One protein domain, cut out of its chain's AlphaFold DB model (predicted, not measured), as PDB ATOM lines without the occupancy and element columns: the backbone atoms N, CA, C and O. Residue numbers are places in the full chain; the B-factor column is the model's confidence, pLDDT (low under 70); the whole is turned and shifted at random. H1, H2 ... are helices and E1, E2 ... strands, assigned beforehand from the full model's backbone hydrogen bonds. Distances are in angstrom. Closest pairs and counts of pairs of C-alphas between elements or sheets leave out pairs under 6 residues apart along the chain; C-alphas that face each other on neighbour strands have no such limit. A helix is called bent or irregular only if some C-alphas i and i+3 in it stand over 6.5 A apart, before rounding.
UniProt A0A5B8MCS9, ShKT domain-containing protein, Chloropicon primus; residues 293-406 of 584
ATOM      1  N   PHE A 293      25.970 -11.498 -35.705       93.19
ATOM      2  CA  PHE A 293      26.285 -11.395 -37.129       93.19
ATOM      3  C   PHE A 293      26.158  -9.950 -37.610       93.19
ATOM      4  O   PHE A 293      25.541  -9.111 -36.950       93.19
ATOM      5  N   PHE A 294      26.722  -9.668 -38.782       93.88
ATOM      6  CA  PHE A 294      26.573  -8.381 -39.449       93.88
ATOM      7  C   PHE A 294      26.420  -8.547 -40.962       93.88
ATOM      8  O   PHE A 294      26.877  -9.533 -41.548       93.88
ATOM      9  N   VAL A 295      25.742  -7.579 -41.570       92.19
ATOM     10  CA  VAL A 295      25.586  -7.402 -43.013       92.19
ATOM     11  C   VAL A 295      25.852  -5.930 -43.284       92.19
ATOM     12  O   VAL A 295      25.087  -5.074 -42.844       92.19
ATOM     13  N   ASP A 296      26.954  -5.641 -43.973       90.31
ATOM     14  CA  ASP A 296      27.473  -4.285 -44.148       90.31
ATOM     15  C   ASP A 296      27.586  -3.497 -42.822       90.31
ATOM     16  O   ASP A 296      28.347  -3.870 -41.936       90.31
ATOM     17  N   ASP A 297      26.824  -2.406 -42.711       91.94
ATOM     18  CA  ASP A 297      26.711  -1.469 -41.599       91.94
ATOM     19  C   ASP A 297      25.594  -1.847 -40.613       91.94
ATOM     20  O   ASP A 297      25.322  -1.101 -39.677       91.94
ATOM     21  N   TYR A 298      24.936  -2.993 -40.788       95.00
ATOM     22  CA  TYR A 298      23.943  -3.515 -39.855       95.00
ATOM     23  C   TYR A 298      24.505  -4.694 -39.072       95.00
ATOM     24  O   TYR A 298      25.081  -5.612 -39.652       95.00
ATOM     25  N   ALA A 299      24.261  -4.727 -37.766       96.31
ATOM     26  CA  ALA A 299      24.615  -5.853 -36.917       96.31
ATOM     27  C   ALA A 299      23.449  -6.249 -36.016       96.31
ATOM     28  O   ALA A 299      22.575  -5.440 -35.703       96.31
ATOM     29  N   PHE A 300      23.449  -7.507 -35.590       96.12
ATOM     30  CA  PHE A 300      22.447  -8.028 -34.677       96.12
ATOM     31  C   PHE A 300      23.072  -9.000 -33.680       96.12
ATOM     32  O   PHE A 300      23.821  -9.907 -34.049       96.12
ATOM     33  N   ASP A 301      22.683  -8.838 -32.418       94.69
ATOM     34  CA  ASP A 301      22.899  -9.803 -31.352       94.69
ATOM     35  C   ASP A 301      21.677  -9.811 -30.426       94.69
ATOM     36  O   ASP A 301      21.256  -8.771 -29.911       94.69
ATOM     37  N   LYS A 302      21.108 -10.993 -30.179       93.56
ATOM     38  CA  LYS A 302      19.947 -11.132 -29.290       93.56
ATOM     39  C   LYS A 302      20.241 -10.670 -27.854       93.56
ATOM     40  O   LYS A 302      19.340 -10.203 -27.160       93.56
ATOM     41  N   HIS A 303      21.491 -10.759 -27.398       92.12
ATOM     42  CA  HIS A 303      21.877 -10.430 -26.026       92.12
ATOM     43  C   HIS A 303      21.861  -8.920 -25.747       92.12
ATOM     44  O   HIS A 303      21.874  -8.515 -24.582       92.12
ATOM     45  N   TRP A 304      21.771  -8.074 -26.782       93.06
ATOM     46  CA  TRP A 304      21.589  -6.625 -26.625       93.06
ATOM     47  C   TRP A 304      20.201  -6.252 -26.089       93.06
ATOM     48  O   TRP A 304      20.000  -5.137 -25.604       93.06
ATOM     49  N   PHE A 305      19.243  -7.181 -26.137       91.69
ATOM     50  CA  PHE A 305      17.856  -6.939 -25.768       91.69
ATOM     51  C   PHE A 305      17.457  -7.767 -24.546       91.69
ATOM     52  O   PHE A 305      17.730  -8.960 -24.464       91.69
ATOM     53  N   GLN A 306      16.768  -7.127 -23.599       87.44
ATOM     54  CA  GLN A 306      16.279  -7.775 -22.375       87.44
ATOM     55  C   GLN A 306      14.753  -7.811 -22.327       87.44
ATOM     56  O   GLN A 306      14.169  -8.876 -22.173       87.44
ATOM     57  N   ASP A 307      14.095  -6.661 -22.493       91.56
ATOM     58  CA  ASP A 307      12.635  -6.551 -22.481       91.56
ATOM     59  C   ASP A 307      12.146  -5.653 -23.621       91.56
ATOM     60  O   ASP A 307      12.392  -4.442 -23.628       91.56
ATOM     61  N   LEU A 308      11.453  -6.268 -24.581       93.06
ATOM     62  CA  LEU A 308      10.841  -5.596 -25.732       93.06
ATOM     63  C   LEU A 308       9.306  -5.694 -25.730       93.06
ATOM     64  O   LEU A 308       8.643  -5.017 -26.514       93.06
ATOM     65  N   THR A 309       8.735  -6.506 -24.836       92.94
ATOM     66  CA  THR A 309       7.297  -6.818 -24.781       92.94
ATOM     67  C   THR A 309       6.582  -6.108 -23.631       92.94
ATOM     68  O   THR A 309       5.359  -6.183 -23.520       92.94
ATOM     69  N   THR A 310       7.286  -5.427 -22.716       91.00
ATOM     70  CA  THR A 310       6.639  -4.529 -21.739       91.00
ATOM     71  C   THR A 310       6.031  -3.330 -22.439       91.00
ATOM     72  O   THR A 310       6.748  -2.537 -23.045       91.00
ATOM     73  N   CYS A 311       4.712  -3.166 -22.299       90.44
ATOM     74  CA  CYS A 311       3.985  -2.039 -22.866       90.44
ATOM     75  C   CYS A 311       4.524  -0.695 -22.336       90.44
ATOM     76  O   CYS A 311       4.757  -0.570 -21.131       90.44
ATOM     77  N   PRO A 312       4.745   0.306 -23.212       88.88
ATOM     78  CA  PRO A 312       4.214   0.435 -24.581       88.88
ATOM     79  C   PRO A 312       4.892  -0.433 -25.660       88.88
ATOM     80  O   PRO A 312       4.418  -0.461 -26.789       88.88
ATOM     81  N   GLY A 313       5.937  -1.180 -25.303       84.12
ATOM     82  CA  GLY A 313       6.725  -2.035 -26.182       84.12
ATOM     83  C   GLY A 313       7.904  -1.269 -26.772       84.12
ATOM     84  O   GLY A 313       7.888  -0.042 -26.863       84.12
ATOM     85  N   LYS A 314       8.953  -1.998 -27.141       90.25
ATOM     86  CA  LYS A 314      10.110  -1.461 -27.866       90.25
ATOM     87  C   LYS A 314      10.312  -2.267 -29.133       90.25
ATOM     88  O   LYS A 314       9.798  -3.379 -29.253       90.25
ATOM     89  N   ASN A 315      11.040  -1.693 -30.081       92.50
ATOM     90  CA  ASN A 315      11.474  -2.427 -31.254       92.50
ATOM     91  C   ASN A 315      12.994  -2.553 -31.282       92.50
ATOM     92  O   ASN A 315      13.695  -1.810 -30.593       92.50
ATOM     93  N   ILE A 316      13.461  -3.519 -32.060       94.88
ATOM     94  CA  ILE A 316      14.861  -3.629 -32.455       94.88
ATOM     95  C   ILE A 316      15.146  -2.672 -33.615       94.88
ATOM     96  O   ILE A 316      14.224  -2.107 -34.208       94.88
ATOM     97  N   ASP A 317      16.420  -2.528 -33.955       94.75
ATOM     98  CA  ASP A 317      16.850  -1.802 -35.142       94.75
ATOM     99  C   ASP A 317      16.139  -2.308 -36.398       94.75
ATOM    100  O   ASP A 317      16.070  -3.514 -36.657       94.75
ATOM    101  N   TYR A 318      15.644  -1.372 -37.207       95.12
ATOM    102  CA  TYR A 318      15.039  -1.680 -38.492       95.12
ATOM    103  C   TYR A 318      16.103  -2.300 -39.409       95.12
ATOM    104  O   TYR A 318      17.086  -1.623 -39.718       95.12
ATOM    105  N   PRO A 319      15.951  -3.558 -39.860       94.44
ATOM    106  CA  PRO A 319      16.986  -4.236 -40.637       94.44
ATOM    107  C   PRO A 319      17.168  -3.610 -42.021       94.44
ATOM    108  O   PRO A 319      16.292  -2.893 -42.518       94.44
ATOM    109  N   LEU A 320      18.315  -3.879 -42.650       93.31
ATOM    110  CA  LEU A 320      18.537  -3.572 -44.066       93.31
ATOM    111  C   LEU A 320      17.478  -4.268 -44.932       93.31
ATOM    112  O   LEU A 320      17.125  -5.425 -44.711       93.31
ATOM    113  N   THR A 321      16.975  -3.560 -45.938       90.12
ATOM    114  CA  THR A 321      16.063  -4.130 -46.932       90.12
ATOM    115  C   THR A 321      16.837  -4.874 -48.021       90.12
ATOM    116  O   THR A 321      17.997  -4.576 -48.305       90.12
ATOM    117  N   LEU A 322      16.171  -5.807 -48.708       87.31
ATOM    118  CA  LEU A 322      16.773  -6.542 -49.828       87.31
ATOM    119  C   LEU A 322      17.227  -5.627 -50.979       87.31
ATOM    120  O   LEU A 322      18.172  -5.963 -51.687       87.31
ATOM    121  N   ALA A 323      16.577  -4.472 -51.158       83.56
ATOM    122  CA  ALA A 323      16.980  -3.473 -52.144       83.56
ATOM    123  C   ALA A 323      18.294  -2.774 -51.754       83.56
ATOM    124  O   ALA A 323      19.131  -2.513 -52.616       83.56
ATOM    125  N   GLU A 324      18.499  -2.510 -50.458       86.81
ATOM    126  CA  GLU A 324      19.722  -1.883 -49.945       86.81
ATOM    127  C   GLU A 324      20.954  -2.771 -50.152       86.81
ATOM    128  O   GLU A 324      21.987  -2.265 -50.590       86.81
ATOM    129  N   ILE A 325      20.833  -4.082 -49.917       86.62
ATOM    130  CA  ILE A 325      21.943  -5.026 -50.138       86.62
ATOM    131  C   ILE A 325      22.142  -5.364 -51.626       86.62
ATOM    132  O   ILE A 325      23.275  -5.446 -52.091       86.62
ATOM    133  N   ALA A 326      21.068  -5.440 -52.428       76.00
ATOM    134  CA  ALA A 326      21.180  -5.657 -53.877       76.00
ATOM    135  C   ALA A 326      21.930  -4.511 -54.580       76.00
ATOM    136  O   ALA A 326      22.669  -4.732 -55.542       76.00
ATOM    137  N   TYR A 327      21.758  -3.276 -54.096       60.53
ATOM    138  CA  TYR A 327      22.417  -2.094 -54.649       60.53
ATOM    139  C   TYR A 327      23.935  -2.084 -54.420       60.53
ATOM    140  O   TYR A 327      24.684  -1.609 -55.277       60.53
ATOM    141  N   LYS A 328      24.413  -2.641 -53.300       62.31
ATOM    142  CA  LYS A 328      25.839  -2.638 -52.938       62.31
ATOM    143  C   LYS A 328      26.696  -3.624 -53.748       62.31
ATOM    144  O   LYS A 328      27.900  -3.684 -53.520       62.31
ATOM    145  N   LYS A 329      26.119  -4.302 -54.754       55.56
ATOM    146  CA  LYS A 329      26.800  -5.269 -55.631       55.56
ATOM    147  C   LYS A 329      27.598  -6.297 -54.823       55.56
ATOM    148  O   LYS A 329      28.810  -6.405 -54.999       55.56
ATOM    149  N   GLU A 330      26.932  -7.106 -54.001       58.47
ATOM    150  CA  GLU A 330      27.490  -8.435 -53.732       58.47
ATOM    151  C   GLU A 330      27.668  -9.114 -55.098       58.47
ATOM    152  O   GLU A 330      26.707  -9.417 -55.803       58.47
ATOM    153  N   THR A 331      28.920  -9.199 -55.552       56.59
ATOM    154  CA  THR A 331      29.261  -9.667 -56.901       56.59
ATOM    155  C   THR A 331      29.015 -11.163 -57.058       56.59
ATOM    156  O   THR A 331      28.915 -11.646 -58.186       56.59
ATOM    157  N   ASP A 332      28.894 -11.879 -55.938       71.94
ATOM    158  CA  ASP A 332      28.544 -13.289 -55.868       71.94
ATOM    159  C   ASP A 332      27.069 -13.457 -55.430       71.94
ATOM    160  O   ASP A 332      26.696 -13.041 -54.328       71.94
ATOM    161  N   PRO A 333      26.213 -14.108 -56.245       76.94
ATOM    162  CA  PRO A 333      24.852 -14.489 -55.855       76.94
ATOM    163  C   PRO A 333      24.759 -15.245 -54.519       76.94
ATOM    164  O   PRO A 333      23.731 -15.191 -53.840       76.94
ATOM    165  N   ARG A 334      25.820 -15.963 -54.135       79.94
ATOM    166  CA  ARG A 334      25.908 -16.685 -52.864       79.94
ATOM    167  C   ARG A 334      25.994 -15.738 -51.670       79.94
ATOM    168  O   ARG A 334      25.325 -15.996 -50.669       79.94
ATOM    169  N   ASP A 335      26.755 -14.652 -51.787       82.81
ATOM    170  CA  ASP A 335      26.874 -13.638 -50.735       82.81
ATOM    171  C   ASP A 335      25.561 -12.886 -50.555       82.81
ATOM    172  O   ASP A 335      25.065 -12.792 -49.434       82.81
ATOM    173  N   TYR A 336      24.910 -12.520 -51.664       85.25
ATOM    174  CA  TYR A 336      23.559 -11.959 -51.629       85.25
ATOM    175  C   TYR A 336      22.572 -12.830 -50.873       85.25
ATOM    176  O   TYR A 336      21.854 -12.365 -49.984       85.25
ATOM    177  N   ARG A 337      22.556 -14.127 -51.178       86.06
ATOM    178  CA  ARG A 337      21.666 -15.060 -50.493       86.06
ATOM    179  C   ARG A 337      22.015 -15.205 -49.011       86.06
ATOM    180  O   ARG A 337      21.107 -15.261 -48.185       86.06
ATOM    181  N   ARG A 338      23.304 -15.238 -48.662       89.56
ATOM    182  CA  ARG A 338      23.788 -15.278 -47.273       89.56
ATOM    183  C   ARG A 338      23.305 -14.062 -46.480       89.56
ATOM    184  O   ARG A 338      22.723 -14.229 -45.408       89.56
ATOM    185  N   SER A 339      23.485 -12.864 -47.027       91.25
ATOM    186  CA  SER A 339      23.068 -11.596 -46.423       91.25
ATOM    187  C   SER A 339      21.545 -11.480 -46.316       91.25
ATOM    188  O   SER A 339      21.022 -11.141 -45.253       91.25
ATOM    189  N   ALA A 340      20.810 -11.856 -47.365       89.94
ATOM    190  CA  ALA A 340      19.347 -11.877 -47.358       89.94
ATOM    191  C   ALA A 340      18.777 -12.820 -46.282       89.94
ATOM    192  O   ALA A 340      17.851 -12.448 -45.559       89.94
ATOM    193  N   LEU A 341      19.343 -14.025 -46.141       91.56
ATOM    194  CA  LEU A 341      18.934 -14.985 -45.112       91.56
ATOM    195  C   LEU A 341      19.287 -14.503 -43.701       91.56
ATOM    196  O   LEU A 341      18.474 -14.655 -42.789       91.56
ATOM    197  N   ALA A 342      20.455 -13.884 -43.519       93.44
ATOM    198  CA  ALA A 342      20.856 -13.320 -42.233       93.44
ATOM    199  C   ALA A 342      19.876 -12.230 -41.755       93.44
ATOM    200  O   ALA A 342      19.490 -12.207 -40.587       93.44
ATOM    201  N   LEU A 343      19.402 -11.377 -42.669       95.06
ATOM    202  CA  LEU A 343      18.449 -10.301 -42.376       95.06
ATOM    203  C   LEU A 343      17.004 -10.782 -42.153       95.06
ATOM    204  O   LEU A 343      16.171 -10.018 -41.660       95.06
ATOM    205  N   TYR A 344      16.684 -12.042 -42.462       95.12
ATOM    206  CA  TYR A 344      15.325 -12.565 -42.302       95.12
ATOM    207  C   TYR A 344      14.881 -12.604 -40.830       95.12
ATOM    208  O   TYR A 344      13.780 -12.160 -40.506       95.12
ATOM    209  N   ALA A 345      15.737 -13.079 -39.919       96.62
ATOM    210  CA  ALA A 345      15.424 -13.147 -38.489       96.62
ATOM    211  C   ALA A 345      15.107 -11.776 -37.853       96.62
ATOM    212  O   ALA A 345      14.023 -11.640 -37.275       96.62
ATOM    213  N   PRO A 346      15.955 -10.735 -37.982       97.12
ATOM    214  CA  PRO A 346      15.615  -9.416 -37.459       97.12
ATOM    215  C   PRO A 346      14.387  -8.810 -38.150       97.12
ATOM    216  O   PRO A 346      13.591  -8.149 -37.490       97.12
ATOM    217  N   GLN A 347      14.145  -9.087 -39.435       96.62
ATOM    218  CA  GLN A 347      12.911  -8.650 -40.102       96.62
ATOM    219  C   GLN A 347      11.659  -9.260 -39.455       96.62
ATOM    220  O   GLN A 347      10.703  -8.540 -39.161       96.62
ATOM    221  N   ILE A 348      11.666 -10.566 -39.180       97.75
ATOM    222  CA  ILE A 348      10.569 -11.254 -38.484       97.75
ATOM    223  C   ILE A 348      10.363 -10.701 -37.075       97.75
ATOM    224  O   ILE A 348       9.225 -10.431 -36.688       97.75
ATOM    225  N   LEU A 349      11.443 -10.526 -36.311       97.75
ATOM    226  CA  LEU A 349      11.374  -9.995 -34.950       97.75
ATOM    227  C   LEU A 349      10.805  -8.576 -34.934       97.75
ATOM    228  O   LEU A 349       9.901  -8.286 -34.149       97.75
ATOM    229  N   HIS A 350      11.283  -7.717 -35.834       97.00
ATOM    230  CA  HIS A 350      10.817  -6.343 -35.941       97.00
ATOM    231  C   HIS A 350       9.314  -6.280 -36.252       97.00
ATOM    232  O   HIS A 350       8.574  -5.554 -35.588       97.00
ATOM    233  N   GLU A 351       8.837  -7.066 -37.224       96.38
ATOM    234  CA  GLU A 351       7.407  -7.167 -37.552       96.38
ATOM    235  C   GLU A 351       6.570  -7.682 -36.372       96.38
ATOM    236  O   GLU A 351       5.522  -7.113 -36.056       96.38
ATOM    237  N   ALA A 352       7.030  -8.743 -35.701       96.44
ATOM    238  CA  ALA A 352       6.328  -9.340 -34.568       96.44
ATOM    239  C   ALA A 352       6.159  -8.344 -33.407       96.44
ATOM    240  O   ALA A 352       5.111  -8.318 -32.750       96.44
ATOM    241  N   LEU A 353       7.175  -7.507 -33.173       95.81
ATOM    242  CA  LEU A 353       7.164  -6.460 -32.156       95.81
ATOM    243  C   LEU A 353       6.275  -5.273 -32.545       95.81
ATOM    244  O   LEU A 353       5.533  -4.792 -31.689       95.81
ATOM    245  N   GLU A 354       6.266  -4.834 -33.813       95.12
ATOM    246  CA  GLU A 354       5.319  -3.805 -34.288       95.12
ATOM    247  C   GLU A 354       3.862  -4.264 -34.090       95.12
ATOM    248  O   GLU A 354       3.028  -3.509 -33.583       95.12
ATOM    249  N   ILE A 355       3.560  -5.521 -34.440       94.19
ATOM    250  CA  ILE A 355       2.232  -6.125 -34.248       94.19
ATOM    251  C   ILE A 355       1.875  -6.172 -32.763       94.19
ATOM    252  O   ILE A 355       0.766  -5.805 -32.386       94.19
ATOM    253  N   HIS A 356       2.808  -6.579 -31.902       93.44
ATOM    254  CA  HIS A 356       2.571  -6.626 -30.462       93.44
ATOM    255  C   HIS A 356       2.297  -5.239 -29.861       93.44
ATOM    256  O   HIS A 356       1.346  -5.084 -29.095       93.44
ATOM    257  N   GLN A 357       3.074  -4.221 -30.247       93.75
ATOM    258  CA  GLN A 357       2.850  -2.833 -29.825       93.75
ATOM    259  C   GLN A 357       1.442  -2.356 -30.206       93.75
ATOM    260  O   GLN A 357       0.719  -1.806 -29.372       93.75
ATOM    261  N   ARG A 358       1.029  -2.617 -31.450       93.56
ATOM    262  CA  ARG A 358      -0.270  -2.192 -31.978       93.56
ATOM    263  C   ARG A 358      -1.440  -2.954 -31.351       93.56
ATOM    264  O   ARG A 358      -2.389  -2.338 -30.869       93.56
ATOM    265  N   ASP A 359      -1.387  -4.282 -31.377       91.50
ATOM    266  CA  ASP A 359      -2.560  -5.127 -31.128       91.50
ATOM    267  C   ASP A 359      -2.720  -5.487 -29.653       91.50
ATOM    268  O   ASP A 359      -3.847  -5.584 -29.176       91.50
ATOM    269  N   TYR A 360      -1.610  -5.661 -28.930       90.38
ATOM    270  CA  TYR A 360      -1.636  -6.024 -27.514       90.38
ATOM    271  C   TYR A 360      -1.451  -4.807 -26.606       90.38
ATOM    272  O   TYR A 360      -2.231  -4.597 -25.683       90.38
ATOM    273  N   CYS A 361      -0.438  -3.978 -26.873       91.56
ATOM    274  CA  CYS A 361      -0.193  -2.794 -26.049       91.56
ATOM    275  C   CYS A 361      -1.121  -1.619 -26.374       91.56
ATOM    276  O   CYS A 361      -1.132  -0.645 -25.621       91.56
ATOM    277  N   HIS A 362      -1.870  -1.686 -27.483       93.06
ATOM    278  CA  HIS A 362      -2.675  -0.576 -28.006       93.06
ATOM    279  C   HIS A 362      -1.877   0.736 -28.090       93.06
ATOM    280  O   HIS A 362      -2.408   1.829 -27.880       93.06
ATOM    281  N   ALA A 363      -0.580   0.612 -28.368       91.69
ATOM    282  CA  ALA A 363       0.360   1.709 -28.456       91.69
ATOM    283  C   ALA A 363       0.566   2.109 -29.918       91.69
ATOM    284  O   ALA A 363       0.411   1.310 -30.846       91.69
ATOM    285  N   GLN A 364       0.945   3.368 -30.129       88.06
ATOM    286  CA  GLN A 364       1.445   3.787 -31.429       88.06
ATOM    287  C   GLN A 364       2.758   3.051 -31.705       88.06
ATOM    288  O   GLN A 364       3.649   3.046 -30.857       88.06
ATOM    289  N   VAL A 365       2.870   2.451 -32.893       86.69
ATOM    290  CA  VAL A 365       4.104   1.788 -33.320       86.69
ATOM    291  C   VAL A 365       5.250   2.794 -33.268       86.69
ATOM    292  O   VAL A 365       5.137   3.904 -33.802       86.69
ATOM    293  N   SER A 366       6.331   2.399 -32.597       82.06
ATOM    294  CA  SER A 366       7.531   3.220 -32.450       82.06
ATOM    295  C   SER A 366       8.060   3.660 -33.816       82.06
ATOM    296  O   SER A 366       7.998   2.912 -34.793       82.06
ATOM    297  N   ALA A 367       8.589   4.884 -33.899       84.00
ATOM    298  CA  ALA A 367       9.258   5.329 -35.114       84.00
ATOM    299  C   ALA A 367      10.430   4.388 -35.430       84.00
ATOM    300  O   ALA A 367      11.163   3.984 -34.529       84.00
ATOM    301  N   ARG A 368      10.602   4.043 -36.709       91.75
ATOM    302  CA  ARG A 368      11.725   3.211 -37.151       91.75
ATOM    303  C   ARG A 368      13.038   3.969 -36.975       91.75
ATOM    304  O   ARG A 368      13.141   5.129 -37.385       91.75
ATOM    305  N   PHE A 369      14.019   3.267 -36.430       93.94
ATOM    306  CA  PHE A 369      15.401   3.700 -36.274       93.94
ATOM    307  C   PHE A 369      16.335   2.553 -36.669       93.94
ATOM    308  O   PHE A 369      15.914   1.395 -36.691       93.94
ATOM    309  N   ARG A 370      17.583   2.868 -37.009       95.19
ATOM    310  CA  ARG A 370      18.633   1.888 -37.312       95.19
ATOM    311  C   ARG A 370      19.976   2.448 -36.861       95.19
ATOM    312  O   ARG A 370      20.323   3.551 -37.278       95.19
ATOM    313  N   HIS A 371      20.721   1.711 -36.053       95.75
ATOM    314  CA  HIS A 371      22.119   2.018 -35.800       95.75
ATOM    315  C   HIS A 371      22.975   1.508 -36.961       95.75
ATOM    316  O   HIS A 371      22.726   0.439 -37.522       95.75
ATOM    317  N   GLU A 372      23.984   2.290 -37.320       95.12
ATOM    318  CA  GLU A 372      25.097   1.832 -38.143       95.12
ATOM    319  C   GLU A 372      26.168   1.244 -37.222       95.12
ATOM    320  O   GLU A 372      26.421   1.772 -36.134       95.12
ATOM    321  N   TYR A 373      26.789   0.149 -37.650       95.56
ATOM    322  CA  TYR A 373      27.771  -0.593 -36.873       95.56
ATOM    323  C   TYR A 373      29.092  -0.723 -37.618       95.56
ATOM    324  O   TYR A 373      29.132  -0.998 -38.815       95.56
ATOM    325  N   GLU A 374      30.181  -0.608 -36.866       95.62
ATOM    326  CA  GLU A 374      31.501  -1.062 -37.285       95.62
ATOM    327  C   GLU A 374      31.823  -2.363 -36.557       95.62
ATOM    328  O   GLU A 374      31.850  -2.410 -35.322       95.62
ATOM    329  N   CYS A 375      32.044  -3.425 -37.330       92.38
ATOM    330  CA  CYS A 375      32.304  -4.759 -36.812       92.38
ATOM    331  C   CYS A 375      33.725  -5.225 -37.137       92.38
ATOM    332  O   CYS A 375      34.236  -5.012 -38.234       92.38
ATOM    333  N   ALA A 376      34.339  -5.918 -36.186       88.62
ATOM    334  CA  ALA A 376      35.609  -6.610 -36.348       88.62
ATOM    335  C   ALA A 376      35.489  -8.042 -35.813       88.62
ATOM    336  O   ALA A 376      34.643  -8.319 -34.966       88.62
ATOM    337  N   SER A 377      36.344  -8.952 -36.284       84.06
ATOM    338  CA  SER A 377      36.399 -10.336 -35.792       84.06
ATOM    339  C   SER A 377      37.769 -10.674 -35.185       84.06
ATOM    340  O   SER A 377      38.522 -11.479 -35.742       84.06
ATOM    341  N   PRO A 378      38.168 -10.026 -34.073       74.88
ATOM    342  CA  PRO A 378      39.406 -10.372 -33.388       74.88
ATOM    343  C   PRO A 378      39.354 -11.839 -32.926       74.88
ATOM    344  O   PRO A 378      38.435 -12.258 -32.223       74.88
ATOM    345  N   GLN A 379      40.325 -12.645 -33.378       70.44
ATOM    346  CA  GLN A 379      40.430 -14.080 -33.064       70.44
ATOM    347  C   GLN A 379      39.158 -14.896 -33.389       70.44
ATOM    348  O   GLN A 379      38.890 -15.908 -32.745       70.44
ATOM    349  N   GLY A 380      38.376 -14.469 -34.388       72.69
ATOM    350  CA  GLY A 380      37.153 -15.158 -34.816       72.69
ATOM    351  C   GLY A 380      35.897 -14.815 -34.005       72.69
ATOM    352  O   GLY A 380      34.828 -15.341 -34.307       72.69
ATOM    353  N   ILE A 381      35.982 -13.927 -33.007       73.94
ATOM    354  CA  ILE A 381      34.823 -13.454 -32.236       73.94
ATOM    355  C   ILE A 381      34.327 -12.151 -32.851       73.94
ATOM    356  O   ILE A 381      35.058 -11.167 -32.877       73.94
ATOM    357  N   ILE A 382      33.089 -12.126 -33.341       85.69
ATOM    358  CA  ILE A 382      32.497 -10.914 -33.920       85.69
ATOM    359  C   ILE A 382      32.179  -9.916 -32.803       85.69
ATOM    360  O   ILE A 382      31.448 -10.221 -31.865       85.69
ATOM    361  N   MET A 383      32.715  -8.705 -32.927       86.50
ATOM    362  CA  MET A 383      32.450  -7.572 -32.048       86.50
ATOM    363  C   MET A 383      31.995  -6.387 -32.892       86.50
ATOM    364  O   MET A 383      32.678  -6.025 -33.847       86.50
ATOM    365  N   CYS A 384      30.872  -5.773 -32.527       93.00
ATOM    366  CA  CYS A 384      30.273  -4.668 -33.270       93.00
ATOM    367  C   CYS A 384      30.014  -3.476 -32.351       93.00
ATOM    368  O   CYS A 384      29.436  -3.637 -31.276       93.00
ATOM    369  N   ASN A 385      30.399  -2.283 -32.800       94.12
ATOM    370  CA  ASN A 385      30.166  -1.028 -32.094       94.12
ATOM    371  C   ASN A 385      29.246  -0.131 -32.917       94.12
ATOM    372  O   ASN A 385      29.496   0.087 -34.101       94.12
ATOM    373  N   ALA A 386      28.202   0.405 -32.283       94.62
ATOM    374  CA  ALA A 386      27.324   1.379 -32.919       94.62
ATOM    375  C   ALA A 386      28.062   2.712 -33.121       94.62
ATOM    376  O   ALA A 386      28.701   3.217 -32.194       94.62
ATOM    377  N   THR A 387      27.954   3.287 -34.315       94.19
ATOM    378  CA  THR A 387      28.634   4.530 -34.707       94.19
ATOM    379  C   THR A 387      27.660   5.692 -34.866       94.19
ATOM    380  O   THR A 387      27.888   6.770 -34.314       94.19
ATOM    381  N   THR A 388      26.549   5.467 -35.566       93.75
ATOM    382  CA  THR A 388      25.544   6.491 -35.892       93.75
ATOM    383  C   THR A 388      24.137   5.927 -35.723       93.75
ATOM    384  O   THR A 388      23.933   4.727 -35.867       93.75
ATOM    385  N   VAL A 389      23.150   6.786 -35.443       95.06
ATOM    386  CA  VAL A 389      21.724   6.415 -35.424       95.06
ATOM    387  C   VAL A 389      20.994   7.110 -36.569       95.06
ATOM    388  O   VAL A 389      20.997   8.338 -36.670       95.06
ATOM    389  N   LEU A 390      20.354   6.325 -37.431       93.00
ATOM    390  CA  LEU A 390      19.502   6.788 -38.519       93.00
ATOM    391  C   LEU A 390      18.039   6.732 -38.086       93.00
ATOM    392  O   LEU A 390      17.511   5.659 -37.801       93.00
ATOM    393  N   GLU A 391      17.345   7.868 -38.119       93.38
ATOM    394  CA  GLU A 391      15.930   7.950 -37.749       93.38
ATOM    395  C   GLU A 391      15.141   8.852 -38.698       93.38
ATOM    396  O   GLU A 391      15.691   9.664 -39.454       93.38
ATOM    397  N   GLY A 392      13.814   8.724 -38.656       89.94
ATOM    398  CA  GLY A 392      12.912   9.657 -39.323       89.94
ATOM    399  C   GLY A 392      13.173   9.775 -40.828       89.94
ATOM    400  O   GLY A 392      13.169   8.783 -41.556       89.94
ATOM    401  N   GLU A 393      13.342  11.007 -41.316       89.38
ATOM    402  CA  GLU A 393      13.510  11.264 -42.752       89.38
ATOM    403  C   GLU A 393      14.876  10.831 -43.283       89.38
ATOM    404  O   GLU A 393      14.986  10.509 -44.465       89.38
ATOM    405  N   VAL A 394      15.895  10.770 -42.423       90.44
ATOM    406  CA  VAL A 394      17.242  10.328 -42.804       90.44
ATOM    407  C   VAL A 394      17.204   8.848 -43.174       90.44
ATOM    408  O   VAL A 394      17.572   8.488 -44.293       90.44
ATOM    409  N   LEU A 395      16.646   8.009 -42.291       91.25
ATOM    410  CA  LEU A 395      16.466   6.580 -42.554       91.25
ATOM    411  C   LEU A 395      15.587   6.345 -43.792       91.25
ATOM    412  O   LEU A 395      15.957   5.586 -44.687       91.25
ATOM    413  N   ARG A 396      14.450   7.047 -43.898       88.62
ATOM    414  CA  ARG A 396      13.560   6.924 -45.068       88.62
ATOM    415  C   ARG A 396      14.243   7.331 -46.372       88.62
ATOM    416  O   ARG A 396      14.032   6.684 -47.394       88.62
ATOM    417  N   SER A 397      15.046   8.391 -46.355       87.31
ATOM    418  CA  SER A 397      15.779   8.846 -47.539       87.31
ATOM    419  C   SER A 397      16.844   7.842 -47.960       87.31
ATOM    420  O   SER A 397      16.978   7.593 -49.154       87.31
ATOM    421  N   ARG A 398      17.543   7.226 -46.998       85.00
ATOM    422  CA  ARG A 398      18.528   6.169 -47.255       85.00
ATOM    423  C   ARG A 398      17.891   4.953 -47.929       85.00
ATOM    424  O   ARG A 398      18.384   4.522 -48.966       85.00
ATOM    425  N   ILE A 399      16.760   4.478 -47.402       85.12
ATOM    426  CA  ILE A 399      16.009   3.351 -47.980       85.12
ATOM    427  C   ILE A 399      15.560   3.687 -49.413       85.12
ATOM    428  O   ILE A 399      15.871   2.954 -50.349       85.12
ATOM    429  N   ARG A 400      14.914   4.847 -49.619       84.50
ATOM    430  CA  ARG A 400      14.416   5.258 -50.948       84.50
ATOM    431  C   ARG A 400      15.522   5.464 -51.981       84.50
ATOM    432  O   ARG A 400      15.306   5.171 -53.154       84.50
ATOM    433  N   ALA A 401      16.676   5.994 -51.576       79.62
ATOM    434  CA  ALA A 401      17.808   6.193 -52.481       79.62
ATOM    435  C   ALA A 401      18.269   4.865 -53.104       79.62
ATOM    436  O   ALA A 401      18.602   4.826 -54.286       79.62
ATOM    437  N   ASN A 402      18.206   3.779 -52.331       70.38
ATOM    438  CA  ASN A 402      18.615   2.452 -52.776       70.38
ATOM    439  C   ASN A 402      17.491   1.719 -53.539       70.38
ATOM    440  O   ASN A 402      17.773   1.024 -54.511       70.38
ATOM    441  N   GLU A 403      16.216   1.941 -53.195       67.56
ATOM    442  CA  GLU A 403      15.067   1.427 -53.969       67.56
ATOM    443  C   GLU A 403      14.937   2.087 -55.357       67.56
ATOM    444  O   GLU A 403      14.636   1.419 -56.349       67.56
ATOM    445  N   GLY A 404      15.198   3.395 -55.461       52.47
ATOM    446  CA  GLY A 404      15.086   4.161 -56.708       52.47
ATOM    447  C   GLY A 404      16.181   3.871 -57.742       52.47
ATOM    448  O   GLY A 404      15.982   4.116 -58.929       52.47
ATOM    449  N   ALA A 405      17.317   3.312 -57.320       50.62
ATOM    450  CA  ALA A 405      18.407   2.928 -58.216       50.62
ATOM    451  C   ALA A 405      18.169   1.578 -58.929       50.62
ATOM    452  O   ALA A 405      18.817   1.297 -59.936       50.62
ATOM    453  N   GLY A 406      17.218   0.762 -58.452       43.72
ATOM    454  CA  GLY A 406      16.821  -0.516 -59.066       43.72
ATOM    455  C   GLY A 406      15.735  -0.401 -60.146       43.72
ATOM    456  O   GLY A 406      15.372  -1.397 -60.770       43.72
TER     457      GLY A 406
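AT A GLANCE: This is residues 293 to 406 of the 584 residues of the protein "ShKT domain-containing protein" of Chloropicon primus (UniProt A0A5B8MCS9). The long two-stranded hairpin of E3 and E4 has the small hairpin of E1 and E2 packed on it, and the long bent helix H2 runs past the other side of that small hairpin. H1 packs between the first arm of H2 and the last part of H3, the helix that follows E4, while the long link of residues 301 to 321 loops out toward the far end of H2 and returns. The printed part has 114 residues, with three named helices and four named strands in the order E1, E2, H1, H2, E3, E4, H3, of the mixed class, helices and strands. Its two sheets, E1 - E2 and E3 - E4, are antiparallel. The whole is compact, with a radius of gyration of the C-alphas of 15.0 A and spans of 44 by 39 by 24 A.

IN THESE COORDINATES: E3, residues 369 to 376, measures 22.7 A from its first C-alpha at (15.401, 3.700, -36.274). E4, residues 383 to 391, measures 23.4 A and bends by 57 degrees at residue 388. E1 is residues 293 to 295, beginning at C-alpha 293 (26.285, -11.395, -37.129), and E2 is residues 298 to 300. H1 is residues 322 to 327. H2, residues 333 to 359, was assigned as one helix by its hydrogen bonds, but it is bent: C-alphas 342 and 345 are 6.6 A apart. Its arms are H2a, residues 333 to 342, 14.2 A, and H2b, residues 345 to 359, 21.0 A. H3, residues 392 to 404, measures 18.4 A and ends at C-alpha 404 (15.086, 4.161, -56.708).

HOW THE PARTS SIT: E3 and E4 form an antiparallel hairpin at 155 degrees, with N 372 and O 388 at 2.8 A and N 376 and O 383 at 2.9 A, within hydrogen-bond range. The closest C-alphas of E2 and E3, those of Tyr 298 and Tyr 373, are 5.7 A apart. E1 and E2 form an antiparallel hairpin at 161 degrees, with N 295 and O 298 within hydrogen-bond range at 2.8 A. The closest C-alphas of E1 and H2a, those of Val 295 and Ser 339, are 6.0 A apart. H2a and H2b stand at a steep tilt of 36 degrees, only just past shallow. H1 and H2a form a helical hairpin: they touch, closest at the C-alphas of Leu 322 and Ala 340, 6.4 A, and run opposite ways at a tilt of 37 degrees, only just steep. H3 touches H1 with residues 399 to 403 alone, closest at the C-alphas of Asn 402 and Glu 324, 5.3 A. H2b and H3 are apart. Every O i to N i+4 pair is within hydrogen-bond range in H1, H2a, H2b and H3.

THE WHOLE: The two C-alphas farthest apart, those of His 362 and Gln 379, are 45.5 A apart. The printed part has no cut. The link from E2 to H1, 21 residues, is long. The mean pLDDT of the printed part is 87.4, and residues 327 to 331 and 403 to 406 are under 70.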